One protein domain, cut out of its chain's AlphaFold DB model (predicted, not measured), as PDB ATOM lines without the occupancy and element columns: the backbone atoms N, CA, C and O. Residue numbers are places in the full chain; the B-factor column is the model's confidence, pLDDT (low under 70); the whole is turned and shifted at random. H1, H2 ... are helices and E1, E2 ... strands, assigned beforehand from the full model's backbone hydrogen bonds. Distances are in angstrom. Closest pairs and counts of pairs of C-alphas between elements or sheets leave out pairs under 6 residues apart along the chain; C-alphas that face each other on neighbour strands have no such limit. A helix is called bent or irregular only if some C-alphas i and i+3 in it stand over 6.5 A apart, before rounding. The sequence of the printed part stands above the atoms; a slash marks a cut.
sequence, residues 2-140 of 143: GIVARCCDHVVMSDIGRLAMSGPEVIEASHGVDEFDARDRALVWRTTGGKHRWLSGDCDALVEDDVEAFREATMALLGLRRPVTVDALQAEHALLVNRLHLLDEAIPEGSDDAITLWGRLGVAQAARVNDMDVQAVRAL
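Overview. This is residues 2 to 140 of the 143 residues of the protein "Malonate decarboxylase subunit beta" of Hydrogenophaga sp. T4 (UniProt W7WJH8). Short helices gather round H4 near the middle, with H3, H7, H8 and H9 about it, while the two tiny strands E1 and E2 lie side by side between H4 and H5. The longest helix, H6, is set off to one side on the loop from H5 to H7, and residues 85 to 94 stick out; H2 packs loosely near H3. The 139 printed residues hold nine named helices and two named strands, in the order H1 E1 H2 H3 H4 E2 H5 H6 H7 H8 H9, with a parallel sheet E1 E2; the class is mostly helix. The whole is compact, with a radius of gyration of the C-alphas of 15.9 A and spans of 45 by 36 by 33 A.

Arrangement. H1, residues 2 to 5, is apart from H2, residues 24 to 31. E1, residues 12 to 14, and E2, residues 61 to 63, are parallel neighbours at 29 degrees; N 13 and O 61 are 3.0 A apart and N 63 and O 13 2.9 A, both within hydrogen-bond range. With H2, H3, residues 41 to 48, and H4, residues 50 to 56, they form a strand-helix-strand unit, two parallel neighbour strands with helices between them in the chain. H2 and H3 are close but not clearly touching, about perpendicular at 82 degrees, with C-alphas 24 and 44 closest at 6.8 A. The closest C-alphas of H4 and E2, Trp 54 and Leu 62, are 6.3 A apart. Those of E2 and H5, residues 67 to 77, are Val 63 and Ala 69, at 6.0 A. H6, residues 86 to 101, is apart from the other named elements, only just from H4 at 8.3 A. H4 and H7, residues 113 to 120, only just touch, with 3 pairs of C-alphas within 8 A, Leu 55 and Trp 118 closest at 7.0 A. H7 touches H8, residues 126 to 131, at a steep tilt of 61 degrees, opposite ways, with C-alphas 115 and 126 closest at 5.5 A. H4 touches H9, residues 134 to 139, at a shallow tilt of 12 degrees, the same way, with C-alphas 51 and 137 closest at 6.9 A. Helix packing is mostly crossed, only just: 1 of 3 such touching pairs is at a shallow tilt. Every O i to N i+4 pair is within hydrogen-bond range in H2, H3, H4, H5, H6, H7 and H9; H8 has 0 of 2, but 2 of 3 O i to N i+3 pairs, and H1 is too short for an i+4 pair.

Along the chain. H1 begins at C-alpha 2, (48.952, -93.629, 24.367). H5 is 15.5 A long and H6 22.6 A, from C-alpha 86 at (45.155, -115.087, 19.404). H8 is irregular: C-alphas 127 and 130 are 7.3 A apart. H9 ends at C-alpha 139, (58.681, -104.768, 45.057).

Size, cuts and confidence. The C-alphas farthest apart, Gly 79 and Glu 109, are 46.3 A apart. The printed part has no cut, and the link from H6 to H7, 11 residues, is long. The mean pLDDT of the printed part is 95.1, and no printed residue is under 70.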
ATOM      1  N   GLY A   2      49.168 -92.415  23.564       84.56
ATOM      2  CA  GLY A   2      48.952 -93.629  24.367       84.56
ATOM      3  C   GLY A   2      48.705 -94.925  23.579       84.56
ATOM      4  O   GLY A   2      49.327 -95.931  23.900       84.56
ATOM      5  N   ILE A   3      47.877 -94.903  22.519       89.19
ATOM      6  CA  ILE A   3      47.606 -96.104  21.688       89.19
ATOM      7  C   ILE A   3      48.899 -96.682  21.119       89.19
ATOM      8  O   ILE A   3      49.146 -97.872  21.250       89.19
ATOM      9  N   VAL A   4      49.735 -95.833  20.514       91.62
ATOM     10  CA  VAL A   4      50.961 -96.278  19.837       91.62
ATOM     11  C   VAL A   4      51.931 -96.917  20.829       91.62
ATOM     12  O   VAL A   4      52.506 -97.954  20.521       91.62
ATOM     13  N   ALA A   5      52.059 -96.359  22.037       92.69
ATOM     14  CA  ALA A   5      52.883 -96.949  23.092       92.69
ATOM     15  C   ALA A   5      52.419 -98.363  23.487       92.69
ATOM     16  O   ALA A   5      53.250 -99.221  23.757       92.69
ATOM     17  N   ARG A   6      51.109 -98.643  23.467       90.44
ATOM     18  CA  ARG A   6      50.569 -99.990  23.732       90.44
ATOM     19  C   ARG A   6      50.659-100.947  22.539       90.44
ATOM     20  O   ARG A   6      50.341-102.118  22.696       90.44
ATOM     21  N   CYS A   7      51.122-100.485  21.377       91.12
ATOM     22  CA  CYS A   7      51.494-101.348  20.253       91.12
ATOM     23  C   CYS A   7      52.969-101.790  20.298       91.12
ATOM     24  O   CYS A   7      53.394-102.553  19.432       91.12
ATOM     25  N   CYS A   8      53.765-101.296  21.252       93.88
ATOM     26  CA  CYS A   8      55.151-101.717  21.446       93.88
ATOM     27  C   CYS A   8      55.226-103.065  22.182       93.88
ATOM     28  O   CYS A   8      54.378-103.360  23.020       93.88
ATOM     29  N   ASP A   9      56.280-103.847  21.918       95.12
ATOM     30  CA  ASP A   9      56.533-105.116  22.626       95.12
ATOM     31  C   ASP A   9      56.712-104.916  24.142       95.12
ATOM     32  O   ASP A   9      56.300-105.766  24.935       95.12
ATOM     33  N   HIS A  10      57.335-103.792  24.525       96.19
ATOM     34  CA  HIS A  10      57.574-103.401  25.912       96.19
ATOM     35  C   HIS A  10      57.458-101.888  26.097       96.19
ATOM     36  O   HIS A  10      57.815-101.109  25.210       96.19
ATOM     37  N   VAL A  11      57.023-101.480  27.286       96.62
ATOM     38  CA  VAL A  11      56.884-100.092  27.726       96.62
ATOM     39  C   VAL A  11      57.762 -99.851  28.956       96.62
ATOM     40  O   VAL A  11      57.510-100.388  30.037       96.62
ATOM     41  N   VAL A  12      58.777 -98.998  28.799       97.56
ATOM     42  CA  VAL A  12      59.646 -98.521  29.888       97.56
ATOM     43  C   VAL A  12      59.188 -97.129  30.311       97.56
ATOM     44  O   VAL A  12      58.970 -96.268  29.457       97.56
ATOM     45  N   MET A  13      59.029 -96.893  31.612       97.88
ATOM     46  CA  MET A  13      58.601 -95.596  32.147       97.88
ATOM     47  C   MET A  13      59.434 -95.211  33.366       97.88
ATOM     48  O   MET A  13      59.781 -96.078  34.162       97.88
ATOM     49  N   SER A  14      59.685 -93.913  33.550       97.56
ATOM     50  CA  SER A  14      60.069 -93.380  34.859       97.56
ATOM     51  C   SER A  14      58.832 -93.137  35.720       97.56
ATOM     52  O   SER A  14      57.707 -93.068  35.207       97.56
ATOM     53  N   ASP A  15      59.006 -93.006  37.033       93.06
ATOM     54  CA  ASP A  15      57.902 -92.721  37.952       93.06
ATOM     55  C   ASP A  15      57.266 -91.339  37.733       93.06
ATOM     56  O   ASP A  15      56.055 -91.184  37.929       93.06
ATOM     57  N   ILE A  16      58.037 -90.370  37.232       94.69
ATOM     58  CA  ILE A  16      57.532 -89.062  36.803       94.69
ATOM     59  C   ILE A  16      56.908 -89.079  35.397       94.69
ATOM     60  O   ILE A  16      56.219 -88.128  35.019       94.69
ATOM     61  N   GLY A  17      57.122 -90.139  34.615       95.25
ATOM     62  CA  GLY A  17      56.534 -90.300  33.289       95.25
ATOM     63  C   GLY A  17      55.013 -90.458  33.349       95.25
ATOM     64  O   GLY A  17      54.461 -90.941  34.337       95.25
ATOM     65  N   ARG A  18      54.317 -90.074  32.270       96.00
ATOM     66  CA  ARG A  18      52.860 -90.240  32.133       96.00
ATOM     67  C   ARG A  18      52.502 -90.972  30.848       96.00
ATOM     68  O   ARG A  18      53.067 -90.692  29.794       96.00
ATOM     69  N   LEU A  19      51.511 -91.856  30.929       96.31
ATOM     70  CA  LEU A  19      50.937 -92.567  29.791       96.31
ATOM     71  C   LEU A  19      49.409 -92.489  29.852       96.31
ATOM     72  O   LEU A  19      48.783 -93.052  30.753       96.31
ATOM     73  N   ALA A  20      48.813 -91.793  28.881       95.00
ATOM     74  CA  ALA A  20      47.371 -91.591  28.776       95.00
ATOM     75  C   ALA A  20      46.920 -91.356  27.324       95.00
ATOM     76  O   ALA A  20      47.726 -91.070  26.428       95.00
ATOM     77  N   MET A  21      45.609 -91.472  27.109       93.19
ATOM     78  CA  MET A  21      44.953 -91.150  25.841       93.19
ATOM     79  C   MET A  21      44.785 -89.649  25.637       93.19
ATOM     80  O   MET A  21      45.214 -89.122  24.608       93.19
ATOM     81  N   SER A  22      44.228 -88.983  26.644       94.75
ATOM     82  CA  SER A  22      43.975 -87.546  26.674       94.75
ATOM     83  C   SER A  22      44.849 -86.885  27.735       94.75
ATOM     84  O   SER A  22      45.180 -87.502  28.748       94.75
ATOM     85  N   GLY A  23      45.246 -85.637  27.485       94.81
ATOM     86  CA  GLY A  23      45.904 -84.810  28.495       94.81
ATOM     87  C   GLY A  23      44.925 -84.390  29.596       94.81
ATOM     88  O   GLY A  23      43.716 -84.382  29.350       94.81
ATOM     89  N   PRO A  24      45.429 -84.032  30.786       96.94
ATOM     90  CA  PRO A  24      44.590 -83.687  31.928       96.94
ATOM     91  C   PRO A  24      43.675 -82.486  31.632       96.94
ATOM     92  O   PRO A  24      42.483 -82.553  31.908       96.94
ATOM     93  N   GLU A  25      44.172 -81.457  30.935       98.00
ATOM     94  CA  GLU A  25      43.381 -80.273  30.564       98.00
ATOM     95  C   GLU A  25      42.254 -80.599  29.570       98.00
ATOM     96  O   GLU A  25      41.222 -79.934  29.545       98.00
ATOM     97  N   VAL A  26      42.431 -81.633  28.737       97.44
ATOM     98  CA  VAL A  26      41.408 -82.071  27.771       97.44
ATOM     99  C   VAL A  26      40.277 -82.812  28.480       97.44
ATOM    100  O   VAL A  26      39.113 -82.655  28.109       97.44
ATOM    101  N   ILE A  27      40.612 -83.619  29.493       97.06
ATOM    102  CA  ILE A  27      39.625 -84.329  30.312       97.06
ATOM    103  C   ILE A  27      38.810 -83.306  31.106       97.06
ATOM    104  O   ILE A  27      37.584 -83.317  30.985       97.06
ATOM    105  N   GLU A  28      39.486 -82.376  31.794       98.06
ATOM    106  CA  GLU A  28      38.865 -81.279  32.548       98.06
ATOM    107  C   GLU A  28      37.920 -80.454  31.669       98.06
ATOM    108  O   GLU A  28      36.759 -80.251  32.013       98.06
ATOM    109  N   ALA A  29      38.373 -80.018  30.489       98.12
ATOM    110  CA  ALA A  29      37.546 -79.215  29.590       98.12
ATOM    111  C   ALA A  29      36.289 -79.955  29.095       98.12
ATOM    112  O   ALA A  29      35.304 -79.311  28.735       98.12
ATOM    113  N   SER A  30      36.325 -81.291  29.052       97.88
ATOM    114  CA  SER A  30      35.226 -82.112  28.533       97.88
ATOM    115  C   SER A  30      34.240 -82.560  29.617       97.88
ATOM    116  O   SER A  30      33.056 -82.693  29.319       97.88
ATOM    117  N   HIS A  31      34.711 -82.797  30.846       97.19
ATOM    118  CA  HIS A  31      33.911 -83.388  31.934       97.19
ATOM    119  C   HIS A  31      33.798 -82.498  33.182       97.19
ATOM    120  O   HIS A  31      32.974 -82.769  34.048       97.19
ATOM    121  N   GLY A  32      34.560 -81.404  33.249       97.62
ATOM    122  CA  GLY A  32      34.592 -80.470  34.372       97.62
ATOM    123  C   GLY A  32      35.753 -80.714  35.339       97.62
ATOM    124  O   GLY A  32      36.348 -81.788  35.387       97.62
ATOM    125  N   VAL A  33      36.059 -79.684  36.132       97.19
ATOM    126  CA  VAL A  33      37.125 -79.702  37.151       97.19
ATOM    127  C   VAL A  33      36.826 -80.652  38.309       97.19
ATOM    128  O   VAL A  33      37.749 -81.234  38.865       97.19
ATOM    129  N   ASP A  34      35.546 -80.850  38.627       94.94
ATOM    130  CA  ASP A  34      35.124 -81.756  39.700       94.94
ATOM    131  C   ASP A  34      35.391 -83.229  39.344       94.94
ATOM    132  O   ASP A  34      35.642 -84.033  40.237       94.94
ATOM    133  N   GLU A  35      35.378 -83.573  38.051       93.81
ATOM    134  CA  GLU A  35      35.721 -84.917  37.565       93.81
ATOM    135  C   GLU A  35      37.241 -85.118  37.522       93.81
ATOM    136  O   GLU A  35      37.759 -86.176  37.882       93.81
ATOM    137  N   PHE A  36      37.978 -84.112  37.041       96.38
ATOM    138  CA  PHE A  36      39.423 -84.217  36.873       96.38
ATOM    139  C   PHE A  36      40.101 -82.836  36.856       96.38
ATOM    140  O   PHE A  36      40.221 -82.225  35.796       96.38
ATOM    141  N   ASP A  37      40.588 -82.345  38.005       97.44
ATOM    142  CA  ASP A  37      41.356 -81.086  38.073       97.44
ATOM    143  C   ASP A  37      42.768 -81.292  37.506       97.44
ATOM    144  O   ASP A  37      43.625 -81.951  38.105       97.44
ATOM    145  N   ALA A  38      43.048 -80.688  36.354       97.56
ATOM    146  CA  ALA A  38      44.330 -80.797  35.673       97.56
ATOM    147  C   ALA A  38      45.495 -80.174  36.460       97.56
ATOM    148  O   ALA A  38      46.663 -80.476  36.188       97.56
ATOM    149  N   ARG A  39      45.202 -79.310  37.439       97.75
ATOM    150  CA  ARG A  39      46.196 -78.682  38.318       97.75
ATOM    151  C   ARG A  39      46.494 -79.538  39.545       97.75
ATOM    152  O   ARG A  39      47.547 -79.336  40.159       97.75
ATOM    153  N   ASP A  40      45.642 -80.511  39.881       97.31
ATOM    154  CA  ASP A  40      45.953 -81.508  40.903       97.31
ATOM    155  C   ASP A  40      46.974 -82.511  40.354       97.31
ATOM    156  O   ASP A  40      46.670 -83.572  39.804       97.31
ATOM    157  N   ARG A  41      48.251 -82.174  40.540       95.50
ATOM    158  CA  ARG A  41      49.369 -83.031  40.134       95.50
ATOM    159  C   ARG A  41      49.310 -84.414  40.778       95.50
ATOM    160  O   ARG A  41      49.770 -85.375  40.163       95.50
ATOM    161  N   ALA A  42      48.793 -84.518  41.999       94.44
ATOM    162  CA  ALA A  42      48.734 -85.783  42.705       94.44
ATOM    163  C   ALA A  42      47.696 -86.699  42.041       94.44
ATOM    164  O   ALA A  42      48.028 -87.841  41.730       94.44
ATOM    165  N   LEU A  43      46.499 -86.186  41.734       95.88
ATOM    166  CA  LEU A  43      45.489 -86.893  40.936       95.88
ATOM    167  C   LEU A  43      46.046 -87.300  39.564       95.88
ATOM    168  O   LEU A  43      46.016 -88.477  39.200       95.88
ATOM    169  N   VAL A  44      46.641 -86.355  38.828       97.06
ATOM    170  CA  VAL A  44      47.178 -86.607  37.479       97.06
ATOM    171  C   VAL A  44      48.166 -87.778  37.469       97.06
ATOM    172  O   VAL A  44      48.083 -88.647  36.593       97.06
ATOM    173  N   TRP A  45      49.094 -87.834  38.428       96.19
ATOM    174  CA  TRP A  45      50.089 -88.909  38.500       96.19
ATOM    175  C   TRP A  45      49.541 -90.213  39.079       96.19
ATOM    176  O   TRP A  45      49.937 -91.279  38.603       96.19
ATOM    177  N   ARG A  46      48.602 -90.169  40.030       95.69
ATOM    178  CA  ARG A  46      47.926 -91.383  40.509       95.69
ATOM    179  C   ARG A  46      47.115 -92.074  39.412       95.69
ATOM    180  O   ARG A  46      47.010 -93.297  39.445       95.69
ATOM    181  N   THR A  47      46.612 -91.325  38.429       95.25
ATOM    182  CA  THR A  47      45.803 -91.865  37.321       95.25
ATOM    183  C   THR A  47      46.627 -92.213  36.080       95.25
ATOM    184  O   THR A  47      46.335 -93.182  35.381       95.25
ATOM    185  N   THR A  48      47.661 -91.429  35.760       96.38
ATOM    186  CA  THR A  48      48.383 -91.560  34.478       96.38
ATOM    187  C   THR A  48      49.883 -91.811  34.613       96.38
ATOM    188  O   THR A  48      50.547 -92.020  33.597       96.38
ATOM    189  N   GLY A  49      50.424 -91.796  35.833       96.88
ATOM    190  CA  GLY A  49      51.859 -91.858  36.109       96.88
ATOM    191  C   GLY A  49      52.483 -93.253  35.999       96.88
ATOM    192  O   GLY A  49      51.791 -94.274  35.998       96.88
ATOM    193  N   GLY A  50      53.817 -93.304  35.950       97.12
ATOM    194  CA  GLY A  50      54.584 -94.548  35.812       97.12
ATOM    195  C   GLY A  50      54.322 -95.566  36.922       97.12
ATOM    196  O   GLY A  50      54.121 -96.741  36.630       97.12
ATOM    197  N   LYS A  51      54.221 -95.125  38.186       97.12
ATOM    198  CA  LYS A  51      53.891 -96.008  39.325       97.12
ATOM    199  C   LYS A  51      52.536 -96.691  39.145       97.12
ATOM    200  O   LYS A  51      52.432 -97.898  39.340       97.12
ATOM    201  N   HIS A  52      51.520 -95.944  38.705       96.75
ATOM    202  CA  HIS A  52      50.208 -96.510  38.399       96.75
ATOM    203  C   HIS A  52      50.311 -97.562  37.291       96.75
ATOM    204  O   HIS A  52      49.824 -98.674  37.462       96.75
ATOM    205  N   ARG A  53      51.000 -97.240  36.187       96.69
ATOM    206  CA  ARG A  53      51.183 -98.162  35.052       96.69
ATOM    207  C   ARG A  53      51.967 -99.414  35.428       96.69
ATOM    208  O   ARG A  53      51.673-100.490  34.920       96.69
ATOM    209  N   TRP A  54      52.941 -99.301  36.325       97.12
ATOM    210  CA  TRP A  54      53.662-100.452  36.859       97.12
ATOM    211  C   TRP A  54      52.735-101.379  37.645       97.12
ATOM    212  O   TRP A  54      52.698-102.580  37.365       97.12
ATOM    213  N   LEU A  55      51.971-100.817  38.589       95.81
ATOM    214  CA  LEU A  55      51.052-101.568  39.447       95.81
ATOM    215  C   LEU A  55      49.880-102.169  38.661       95.81
ATOM    216  O   LEU A  55      49.452-103.275  38.969       95.81
ATOM    217  N   SER A  56      49.393-101.485  37.620       93.50
ATOM    218  CA  SER A  56      48.320-101.986  36.755       93.50
ATOM    219  C   SER A  56      48.792-103.012  35.717       93.50
ATOM    220  O   SER A  56      47.945-103.633  35.076       93.50
ATOM    221  N   GLY A  57      50.106-103.196  35.535       93.00
ATOM    222  CA  GLY A  57      50.689-104.102  34.535       93.00
ATOM    223  C   GLY A  57      50.827-103.511  33.125       93.00
ATOM    224  O   GLY A  57      51.137-104.234  32.182       93.00
ATOM    225  N   ASP A  58      50.628-102.202  32.960       93.75
ATOM    226  CA  ASP A  58      50.758-101.501  31.674       93.75
ATOM    227  C   ASP A  58      52.177-100.936  31.422       93.75
ATOM    228  O   ASP A  58      52.421-100.300  30.392       93.75
ATOM    229  N   CYS A  59      53.102-101.148  32.361       95.12
ATOM    230  CA  CYS A  59      54.521-100.812  32.272       95.12
ATOM    231  C   CYS A  59      55.369-102.058  32.574       95.12
ATOM    232  O   CYS A  59      55.245-102.682  33.635       95.12
ATOM    233  N   ASP A  60      56.241-102.416  31.633       95.75
ATOM    234  CA  ASP A  60      57.077-103.616  31.706       95.75
ATOM    235  C   ASP A  60      58.338-103.381  32.548       95.75
ATOM    236  O   ASP A  60      58.783-104.290  33.252       95.75
ATOM    237  N   ALA A  61      58.866-102.152  32.548       96.75
ATOM    238  CA  ALA A  61      59.972-101.730  33.404       96.75
ATOM    239  C   ALA A  61      59.762-100.301  33.931       96.75
ATOM    240  O   ALA A  61      59.756 -99.342  33.156       96.75
ATOM    241  N   LEU A  62      59.626-100.175  35.254       98.06
ATOM    242  CA  LEU A  62      59.670 -98.892  35.955       98.06
ATOM    243  C   LEU A  62      61.123 -98.585  36.335       98.06
ATOM    244  O   LEU A  62      61.776 -99.417  36.968       98.06
ATOM    245  N   VAL A  63      61.627 -97.419  35.949       98.19
ATOM    246  CA  VAL A  63      63.012 -96.986  36.189       98.19
ATOM    247  C   VAL A  63      63.057 -95.628  36.884       98.19
ATOM    248  O   VAL A  63      62.053 -94.922  36.939       98.19
ATOM    249  N   GLU A  64      64.212 -95.274  37.437       97.62
ATOM    250  CA  GLU A  64      64.475 -93.901  37.879       97.62
ATOM    251  C   GLU A  64      64.489 -92.953  36.670       97.62
ATOM    252  O   GLU A  64      64.736 -93.386  35.539       97.62
ATOM    253  N   ASP A  65      64.233 -91.661  36.892       96.94
ATOM    254  CA  ASP A  65      64.327 -90.628  35.850       96.94
ATOM    255  C   ASP A  65      65.792 -90.295  35.507       96.94
ATOM    256  O   ASP A  65      66.289 -89.194  35.723       96.94
ATOM    257  N   ASP A  66      66.502 -91.303  35.006       97.56
ATOM    258  CA  ASP A  66      67.923 -91.268  34.697       97.56
ATOM    259  C   ASP A  66      68.203 -91.929  33.341       97.56
ATOM    260  O   ASP A  66      67.642 -92.971  32.984       97.56
ATOM    261  N   VAL A  67      69.095 -91.316  32.562       97.81
ATOM    262  CA  VAL A  67      69.404 -91.763  31.198       97.81
ATOM    263  C   VAL A  67      70.056 -93.147  31.190       97.81
ATOM    264  O   VAL A  67      69.743 -93.945  30.302       97.81
ATOM    265  N   GLU A  68      70.933 -93.456  32.150       98.50
ATOM    266  CA  GLU A  68      71.561 -94.776  32.223       98.50
ATOM    267  C   GLU A  68      70.523 -95.834  32.610       98.50
ATOM    268  O   GLU A  68      70.460 -96.881  31.967       98.50
ATOM    269  N   ALA A  69      69.621 -95.530  33.547       98.12
ATOM    270  CA  ALA A  69      68.540 -96.443  33.926       98.12
ATOM    271  C   ALA A  69      67.633 -96.814  32.730       98.12
ATOM    272  O   ALA A  69      67.324 -97.991  32.509       98.12
ATOM    273  N   PHE A  70      67.252 -95.838  31.898       98.31
ATOM    274  CA  PHE A  70      66.513 -96.106  30.656       98.31
ATOM    275  C   PHE A  70      67.332 -96.907  29.641       98.31
ATOM    276  O   PHE A  70      66.791 -97.787  28.962       98.31
ATOM    277  N   ARG A  71      68.629 -96.608  29.515       98.38
ATOM    278  CA  ARG A  71      69.537 -97.308  28.604       98.38
ATOM    279  C   ARG A  71      69.658 -98.784  28.977       98.38
ATOM    280  O   ARG A  71      69.493 -99.636  28.104       98.38
ATOM    281  N   GLU A  72      69.884 -99.085  30.250       98.38
ATOM    282  CA  GLU A  72      69.981-100.450  30.769       98.38
ATOM    283  C   GLU A  72      68.683-101.234  30.552       98.38
ATOM    284  O   GLU A  72      68.715-102.335  29.995       98.38
ATOM    285  N   ALA A  73      67.531-100.653  30.906       98.00
ATOM    286  CA  ALA A  73      66.229-101.289  30.693       98.00
ATOM    287  C   ALA A  73      65.955-101.548  29.204       98.00
ATOM    288  O   ALA A  73      65.497-102.628  28.830       98.00
ATOM    289  N   THR A  74      66.295-100.589  28.338       97.25
ATOM    290  CA  THR A  74      66.164-100.752  26.886       97.25
ATOM    291  C   THR A  74      67.048-101.888  26.388       97.25
ATOM    292  O   THR A  74      66.563-102.748  25.663       97.25
ATOM    293  N   MET A  75      68.322-101.941  26.792       98.00
ATOM    294  CA  MET A  75      69.234-103.020  26.397       98.00
ATOM    295  C   MET A  75      68.755-104.397  26.866       98.00
ATOM    296  O   MET A  75      68.890-105.362  26.117       98.00
ATOM    297  N   ALA A  76      68.178-104.492  28.066       97.75
ATOM    298  CA  ALA A  76      67.645-105.742  28.604       97.75
ATOM    299  C   ALA A  76      66.411-106.253  27.838       97.75
ATOM    300  O   ALA A  76      66.201-107.461  27.741       97.75
ATOM    301  N   LEU A  77      65.599-105.342  27.296       97.25
ATOM    302  CA  LEU A  77      64.366-105.664  26.570       97.25
ATOM    303  C   LEU A  77      64.571-105.749  25.051       97.25
ATOM    304  O   LEU A  77      63.754-106.340  24.343       97.25
ATOM    305  N   LEU A  78      65.657-105.174  24.531       95.75
ATOM    306  CA  LEU A  78      65.930-105.121  23.101       95.75
ATOM    307  C   LEU A  78      66.060-106.535  22.520       95.75
ATOM    308  O   LEU A  78      66.895-107.334  22.934       95.75
ATOM    309  N   GLY A  79      65.233-106.838  21.520       93.06
ATOM    310  CA  GLY A  79      65.200-108.147  20.866       93.06
ATOM    311  C   GLY A  79      64.281-109.175  21.534       93.06
ATOM    312  O   GLY A  79      63.979-110.194  20.906       93.06
ATOM    313  N   LEU A  80      63.766-108.900  22.740       96.19
ATOM    314  CA  LEU A  80      62.677-109.675  23.332       96.19
ATOM    315  C   LEU A  80      61.367-109.265  22.657       96.19
ATOM    316  O   LEU A  80      60.832-108.196  22.918       96.19
ATOM    317  N   ARG A  81      60.851-110.107  21.767       94.62
ATOM    318  CA  ARG A  81      59.600-109.837  21.046       94.62
ATOM    319  C   ARG A  81      58.398-110.360  21.826       94.62
ATOM    320  O   ARG A  81      58.500-111.417  22.448       94.62
ATOM    321  N   ARG A  82      57.252-109.681  21.724       92.94
ATOM    322  CA  ARG A  82      55.955-110.134  22.241       92.94
ATOM    323  C   ARG A  82      54.978-110.289  21.067       92.94
ATOM    324  O   ARG A  82      54.217-109.375  20.763       92.94
ATOM    325  N   PRO A  83      55.007-111.436  20.361       93.25
ATOM    326  CA  PRO A  83      54.173-111.637  19.184       93.25
ATOM    327  C   PRO A  83      52.687-111.488  19.506       93.25
ATOM    328  O   PRO A  83      52.197-112.038  20.492       93.25
ATOM    329  N   VAL A  84      51.959-110.809  18.623       94.06
ATOM    330  CA  VAL A  84      50.502-110.705  18.708       94.06
ATOM    331  C   VAL A  84      49.890-112.008  18.190       94.06
ATOM    332  O   VAL A  84      49.761-112.215  16.984       94.06
ATOM    333  N   THR A  85      49.549-112.910  19.110       96.62
ATOM    334  CA  THR A  85      48.834-114.163  18.826       96.62
ATOM    335  C   THR A  85      47.407-114.098  19.363       96.62
ATOM    336  O   THR A  85      47.090-113.267  20.213       96.62
ATOM    337  N   VAL A  86      46.532-114.988  18.887       97.81
ATOM    338  CA  VAL A  86      45.155-115.087  19.404       97.81
ATOM    339  C   VAL A  86      45.157-115.387  20.905       97.81
ATOM    340  O   VAL A  86      44.477-114.690  21.652       97.81
ATOM    341  N   ASP A  87      45.972-116.346  21.350       97.69
ATOM    342  CA  ASP A  87      46.078-116.713  22.768       97.69
ATOM    343  C   ASP A  87      46.545-115.529  23.630       97.69
ATOM    344  O   ASP A  87      45.994-115.284  24.702       97.69
ATOM    345  N   ALA A  88      47.524-114.749  23.147       95.06
ATOM    346  CA  ALA A  88      48.010-113.564  23.853       95.06
ATOM    347  C   ALA A  88      46.923-112.483  23.967       95.06
ATOM    348  O   ALA A  88      46.733-111.915  25.041       95.06
ATOM    349  N   LEU A  89      46.165-112.245  22.892       95.75
ATOM    350  CA  LEU A  89      45.046-111.300  22.899       95.75
ATOM    351  C   LEU A  89      43.916-111.753  23.831       95.75
ATOM    352  O   LEU A  89      43.323-110.928  24.520       95.75
ATOM    353  N   GLN A  90      43.619-113.054  23.884       97.94
ATOM    354  CA  GLN A  90      42.623-113.606  24.805       97.94
ATOM    355  C   GLN A  90      43.067-113.470  26.267       97.94
ATOM    356  O   GLN A  90      42.256-113.093  27.113       97.94
ATOM    357  N   ALA A  91      44.347-113.717  26.558       95.69
ATOM    358  CA  ALA A  91      44.912-113.521  27.890       95.69
ATOM    359  C   ALA A  91      44.884-112.043  28.317       95.69
ATOM    360  O   ALA A  91      44.453-111.736  29.427       95.69
ATOM    361  N   GLU A  92      45.273-111.115  27.433       94.19
ATOM    362  CA  GLU A  92      45.209-109.674  27.711       94.19
ATOM    363  C   GLU A  92      43.761-109.193  27.889       94.19
ATOM    364  O   GLU A  92      43.472-108.419  28.801       94.19
ATOM    365  N   HIS A  93      42.826-109.698  27.081       96.50
ATOM    366  CA  HIS A  93      41.407-109.402  27.242       96.50
ATOM    367  C   HIS A  93      40.877-109.879  28.601       96.50
ATOM    368  O   HIS A  93      40.243-109.102  29.312       96.50
ATOM    369  N   ALA A  94      41.177-111.118  29.001       97.06
ATOM    370  CA  ALA A  94      40.773-111.649  30.304       97.06
ATOM    371  C   ALA A  94      41.372-110.838  31.468       97.06
ATOM    372  O   ALA A  94      40.665-110.520  32.425       97.06
ATOM    373  N   LEU A  95      42.646-110.441  31.361       94.06
ATOM    374  CA  LEU A  95      43.309-109.552  32.318       94.06
ATOM    375  C   LEU A  95      42.582-108.200  32.432       94.06
ATOM    376  O   LEU A  95      42.343-107.716  33.536       94.06
ATOM    377  N   LEU A  96      42.250-107.571  31.300       94.25
ATOM    378  CA  LEU A  96      41.542-106.288  31.253       94.25
ATOM    379  C   LEU A  96      40.132-106.383  31.845       94.25
ATOM    380  O   LEU A  96      39.754-105.519  32.631       94.25
ATOM    381  N   VAL A  97      39.383-107.441  31.520       96.38
ATOM    382  CA  VAL A  97      38.043-107.691  32.076       96.38
ATOM    383  C   VAL A  97      38.111-107.887  33.588       96.38
ATOM    384  O   VAL A  97      37.335-107.277  34.316       96.38
ATOM    385  N   ASN A  98      39.072-108.674  34.080       94.38
ATOM    386  CA  ASN A  98      39.251-108.855  35.519       94.38
ATOM    387  C   ASN A  98      39.560-107.525  36.223       94.38
ATOM    388  O   ASN A  98      38.942-107.206  37.231       94.38
ATOM    389  N   ARG A  99      40.471-106.716  35.661       92.69
ATOM    390  CA  ARG A  99      40.794-105.386  36.200       92.69
ATOM    391  C   ARG A  99      39.591-104.444  36.201       92.69
ATOM    392  O   ARG A  99      39.440-103.695  37.157       92.69
ATOM    393  N   LEU A 100      38.749-104.484  35.167       93.31
ATOM    394  CA  LEU A 100      37.524-103.686  35.111       93.31
ATOM    395  C   LEU A 100      36.579-104.048  36.266       93.31
ATOM    396  O   LEU A 100      36.142-103.157  36.987       93.31
ATOM    397  N   HIS A 101      36.360-105.346  36.504       94.88
ATOM    398  CA  HIS A 101      35.495-105.813  37.591       94.88
ATOM    399  C   HIS A 101      36.037-105.496  38.992       94.88
ATOM    400  O   HIS A 101      35.268-105.443  39.950       94.88
ATOM    401  N   LEU A 102      37.343-105.220  39.141       92.56
ATOM    402  CA  LEU A 102      37.882-104.735  40.414       92.56
ATOM    403  C   LEU A 102      37.271-103.399  40.828       92.56
ATOM    404  O   LEU A 102      37.443-103.040  41.979       92.56
ATOM    405  N   LEU A 103      36.589-102.651  39.961       90.06
ATOM    406  CA  LEU A 103      35.928-101.391  40.315       90.06
ATOM    407  C   LEU A 103      34.392-101.460  40.231       90.06
ATOM    408  O   LEU A 103      33.744-100.435  40.405       90.06
ATOM    409  N   ASP A 104      33.809-102.654  40.054       91.94
ATOM    410  CA  ASP A 104      32.347-102.841  40.060       91.94
ATOM    411  C   ASP A 104      31.737-102.552  41.440       91.94
ATOM    412  O   ASP A 104      30.643-101.998  41.556       91.94
ATOM    413  N   GLU A 105      32.444-102.929  42.511       89.56
ATOM    414  CA  GLU A 105      32.050-102.569  43.869       89.56
ATOM    415  C   GLU A 105      32.273-101.077  44.107       89.56
ATOM    416  O   GLU A 105      33.385-100.574  43.903       89.56
ATOM    417  N   ALA A 106      31.245-100.407  44.632       89.19
ATOM    418  CA  ALA A 106      31.286 -98.987  44.949       89.19
ATOM    419  C   ALA A 106      32.545 -98.620  45.747       89.19
ATOM    420  O   ALA A 106      32.935 -99.297  46.705       89.19
ATOM    421  N   ILE A 107      33.185 -97.536  45.325       89.62
ATOM    422  CA  ILE A 107      34.344 -96.973  46.007       89.62
ATOM    423  C   ILE A 107      33.824 -96.278  47.274       89.62
ATOM    424  O   ILE A 107      32.866 -95.505  47.179       89.62
ATOM    425  N   PRO A 108      34.377 -96.571  48.468       87.19
ATOM    426  CA  PRO A 108      33.907 -95.949  49.697       87.19
ATOM    427  C   PRO A 108      34.001 -94.426  49.612       87.19
ATOM    428  O   PRO A 108      35.000 -93.887  49.136       87.19
ATOM    429  N   GLU A 109      32.980 -93.734  50.112       86.44
ATOM    430  CA  GLU A 109      32.931 -92.274  50.097       86.44
ATOM    431  C   GLU A 109      34.187 -91.675  50.759       86.44
ATOM    432  O   GLU A 109      34.602 -92.095  51.842       86.44
ATOM    433  N   GLY A 110      34.832 -90.727  50.075       83.88
ATOM    434  CA  GLY A 110      36.091 -90.119  50.518       83.88
ATOM    435  C   GLY A 110      37.355 -90.945  50.246       83.88
ATOM    436  O   GLY A 110      38.443 -90.506  50.621       83.88
ATOM    437  N   SER A 111      37.248 -92.112  49.604       88.19
ATOM    438  CA  SER A 111      38.407 -92.848  49.081       88.19
ATOM    439  C   SER A 111      38.818 -92.336  47.703       88.19
ATOM    440  O   SER A 111      38.006 -91.801  46.959       88.19
ATOM    441  N   ASP A 112      40.092 -92.525  47.367       92.62
ATOM    442  CA  ASP A 112      40.630 -92.236  46.037       92.62
ATOM    443  C   ASP A 112      40.570 -93.491  45.158       92.62
ATOM    444  O   ASP A 112      40.914 -94.594  45.608       92.62
ATOM    445  N   ASP A 113      40.159 -93.324  43.903       93.19
ATOM    446  CA  ASP A 113      39.968 -94.421  42.952       93.19
ATOM    447  C   ASP A 113      41.250 -95.214  42.703       93.19
ATOM    448  O   ASP A 113      41.235 -96.447  42.704       93.19
ATOM    449  N   ALA A 114      42.385 -94.527  42.540       94.62
ATOM    450  CA  ALA A 114      43.658 -95.185  42.283       94.62
ATOM    451  C   ALA A 114      44.130 -95.960  43.516       94.62
ATOM    452  O   ALA A 114      44.543 -97.112  43.391       94.62
ATOM    453  N   ILE A 115      44.010 -95.375  44.713       95.25
ATOM    454  CA  ILE A 115      44.351 -96.061  45.970       95.25
ATOM    455  C   ILE A 115      43.467 -97.299  46.169       95.25
ATOM    456  O   ILE A 115      43.970 -98.360  46.554       95.25
ATOM    457  N   THR A 116      42.172 -97.185  45.871       95.50
ATOM    458  CA  THR A 116      41.216 -98.298  45.957       95.50
ATOM    459  C   THR A 116      41.585 -99.408  44.980       95.50
ATOM    460  O   THR A 116      41.700-100.567  45.384       95.50
ATOM    461  N   LEU A 117      41.854 -99.061  43.717       94.88
ATOM    462  CA  LEU A 117      42.305-100.005  42.700       94.88
ATOM    463  C   LEU A 117      43.586-100.724  43.131       94.88
ATOM    464  O   LEU A 117      43.648-101.947  43.059       94.88
ATOM    465  N   TRP A 118      44.600-100.001  43.611       95.44
ATOM    466  CA  TRP A 118      45.852-100.608  44.069       95.44
ATOM    467  C   TRP A 118      45.624-101.571  45.234       95.44
ATOM    468  O   TRP A 118      46.170-102.673  45.230       95.44
ATOM    469  N   GLY A 119      44.774-101.206  46.198       94.75
ATOM    470  CA  GLY A 119      44.381-102.107  47.281       94.75
ATOM    471  C   GLY A 119      43.724-103.389  46.761       94.75
ATOM    472  O   GLY A 119      44.087-104.483  47.187       94.75
ATOM    473  N   ARG A 120      42.817-103.270  45.783       94.12
ATOM    474  CA  ARG A 120      42.139-104.410  45.139       94.12
ATOM    475  C   ARG A 120      43.066-105.238  44.236       94.12
ATOM    476  O   ARG A 120      42.842-106.432  44.076       94.12
ATOM    477  N   LEU A 121      44.149-104.646  43.728       93.44
ATOM    478  CA  LEU A 121      45.262-105.344  43.066       93.44
ATOM    479  C   LEU A 121      46.199-106.064  44.056       93.44
ATOM    480  O   LEU A 121      47.149-106.714  43.630       93.44
ATOM    481  N   GLY A 122      45.953-105.962  45.368       93.75
ATOM    482  CA  GLY A 122      46.751-106.615  46.408       93.75
ATOM    483  C   GLY A 122      47.945-105.794  46.905       93.75
ATOM    484  O   GLY A 122      48.785-106.314  47.640       93.75
ATOM    485  N   VAL A 123      48.036-104.510  46.548       94.81
ATOM    486  CA  VAL A 123      49.130-103.638  46.983       94.81
ATOM    487  C   VAL A 123      48.985-103.299  48.466       94.81
ATOM    488  O   VAL A 123      48.097-102.552  48.884       94.81
ATOM    489  N   ALA A 124      49.907-103.813  49.281       90.38
ATOM    490  CA  ALA A 124      49.971-103.483  50.699       90.38
ATOM    491  C   ALA A 124      50.298-101.993  50.905       90.38
ATOM    492  O   ALA A 124      51.188-101.446  50.259       90.38
ATOM    493  N   GLN A 125      49.608-101.344  51.851       91.44
ATOM    494  CA  GLN A 125      49.782 -99.912  52.147       91.44
ATOM    495  C   GLN A 125      49.628 -99.013  50.900       91.44
ATOM    496  O   GLN A 125      50.384 -98.058  50.740       91.44
ATOM    497  N   ALA A 126      48.638 -99.291  50.040       94.19
ATOM    498  CA  ALA A 126      48.376 -98.572  48.784       94.19
ATOM    499  C   ALA A 126      48.449 -97.034  48.889       94.19
ATOM    500  O   ALA A 126      49.016 -96.379  48.018       94.19
ATOM    501  N   ALA A 127      47.965 -96.445  49.988       94.00
ATOM    502  CA  ALA A 127      48.015 -94.998  50.210       94.00
ATOM    503  C   ALA A 127      49.442 -94.407  50.246       94.00
ATOM    504  O   ALA A 127      49.615 -93.216  50.013       94.00
ATOM    505  N   ARG A 128      50.466 -95.228  50.513       95.50
ATOM    506  CA  ARG A 128      51.872 -94.807  50.610       95.50
ATOM    507  C   ARG A 128      52.648 -94.924  49.300       95.50
ATOM    508  O   ARG A 128      53.798 -94.505  49.255       95.50
ATOM    509  N   VAL A 129      52.056 -95.479  48.240       95.69
ATOM    510  CA  VAL A 129      52.736 -95.713  46.947       95.69
ATOM    511  C   VAL A 129      53.353 -94.431  46.376       95.69
ATOM    512  O   VAL A 129      54.443 -94.460  45.805       95.69
ATOM    513  N   ASN A 130      52.692 -93.285  46.549       93.00
ATOM    514  CA  ASN A 130      53.203 -92.014  46.032       93.00
ATOM    515  C   ASN A 130      54.515 -91.587  46.701       93.00
ATOM    516  O   ASN A 130      55.365 -91.020  46.020       93.00
ATOM    517  N   ASP A 131      54.702 -91.930  47.976       94.38
ATOM    518  CA  ASP A 131      55.884 -91.567  48.767       94.38
ATOM    519  C   ASP A 131      57.050 -92.552  48.586       94.38
ATOM    520  O   ASP A 131      58.154 -92.309  49.068       94.38
ATOM    521  N   MET A 132      56.808 -93.692  47.938       96.00
ATOM    522  CA  MET A 132      57.815 -94.728  47.711       96.00
ATOM    523  C   MET A 132      58.720 -94.383  46.527       96.00
ATOM    524  O   MET A 132      58.256 -93.829  45.536       96.00
ATOM    525  N   ASP A 133      59.992 -94.758  46.588       96.75
ATOM    526  CA  ASP A 133      60.872 -94.717  45.416       96.75
ATOM    527  C   ASP A 133      60.522 -95.826  44.400       96.75
ATOM    528  O   ASP A 133      59.664 -96.689  44.640       96.75
ATOM    529  N   VAL A 134      61.177 -95.804  43.237       96.75
ATOM    530  CA  VAL A 134      60.940 -96.788  42.172       96.75
ATOM    531  C   VAL A 134      61.201 -98.209  42.662       96.75
ATOM    532  O   VAL A 134      60.431 -99.118  42.348       96.75
ATOM    533  N   GLN A 135      62.262 -98.426  43.440       96.38
ATOM    534  CA  GLN A 135      62.627 -99.753  43.930       96.38
ATOM    535  C   GLN A 135      61.547-100.331  44.856       96.38
ATOM    536  O   GLN A 135      61.153-101.490  44.698       96.38
ATOM    537  N   ALA A 136      61.046 -99.530  45.791       96.50
ATOM    538  CA  ALA A 136      59.990 -99.915  46.713       96.50
ATOM    539  C   ALA A 136      58.679-100.211  45.972       96.50
ATOM    540  O   ALA A 136      58.066-101.245  46.229       96.50
ATOM    541  N   VAL A 137      58.287 -99.386  44.992       96.44
ATOM    542  CA  VAL A 137      57.088 -99.650  44.171       96.44
ATOM    543  C   VAL A 137      57.243-100.923  43.337       96.44
ATOM    544  O   VAL A 137      56.302-101.712  43.218       96.44
ATOM    545  N   ARG A 138      58.439-101.180  42.796       96.00
ATOM    546  CA  ARG A 138      58.721-102.408  42.041       96.00
ATOM    547  C   ARG A 138      58.499-103.669  42.865       96.00
ATOM    548  O   ARG A 138      57.966-104.639  42.334       96.00
ATOM    549  N   ALA A 139      58.850-103.638  44.148       95.12
ATOM    550  CA  ALA A 139      58.681-104.768  45.057       95.12
ATOM    551  C   ALA A 139      57.210-105.084  45.398       95.12
ATOM    552  O   ALA A 139      56.928-106.174  45.890       95.12
ATOM    553  N   LEU A 140      56.276-104.161  45.138       93.75
ATOM    554  CA  LEU A 140      54.852-104.336  45.448       93.75
ATOM    555  C   LEU A 140      54.076-105.132  44.395       93.75
ATOM    556  O   LEU A 140      52.970-105.584  44.680       93.75
TER     557      LEU A 140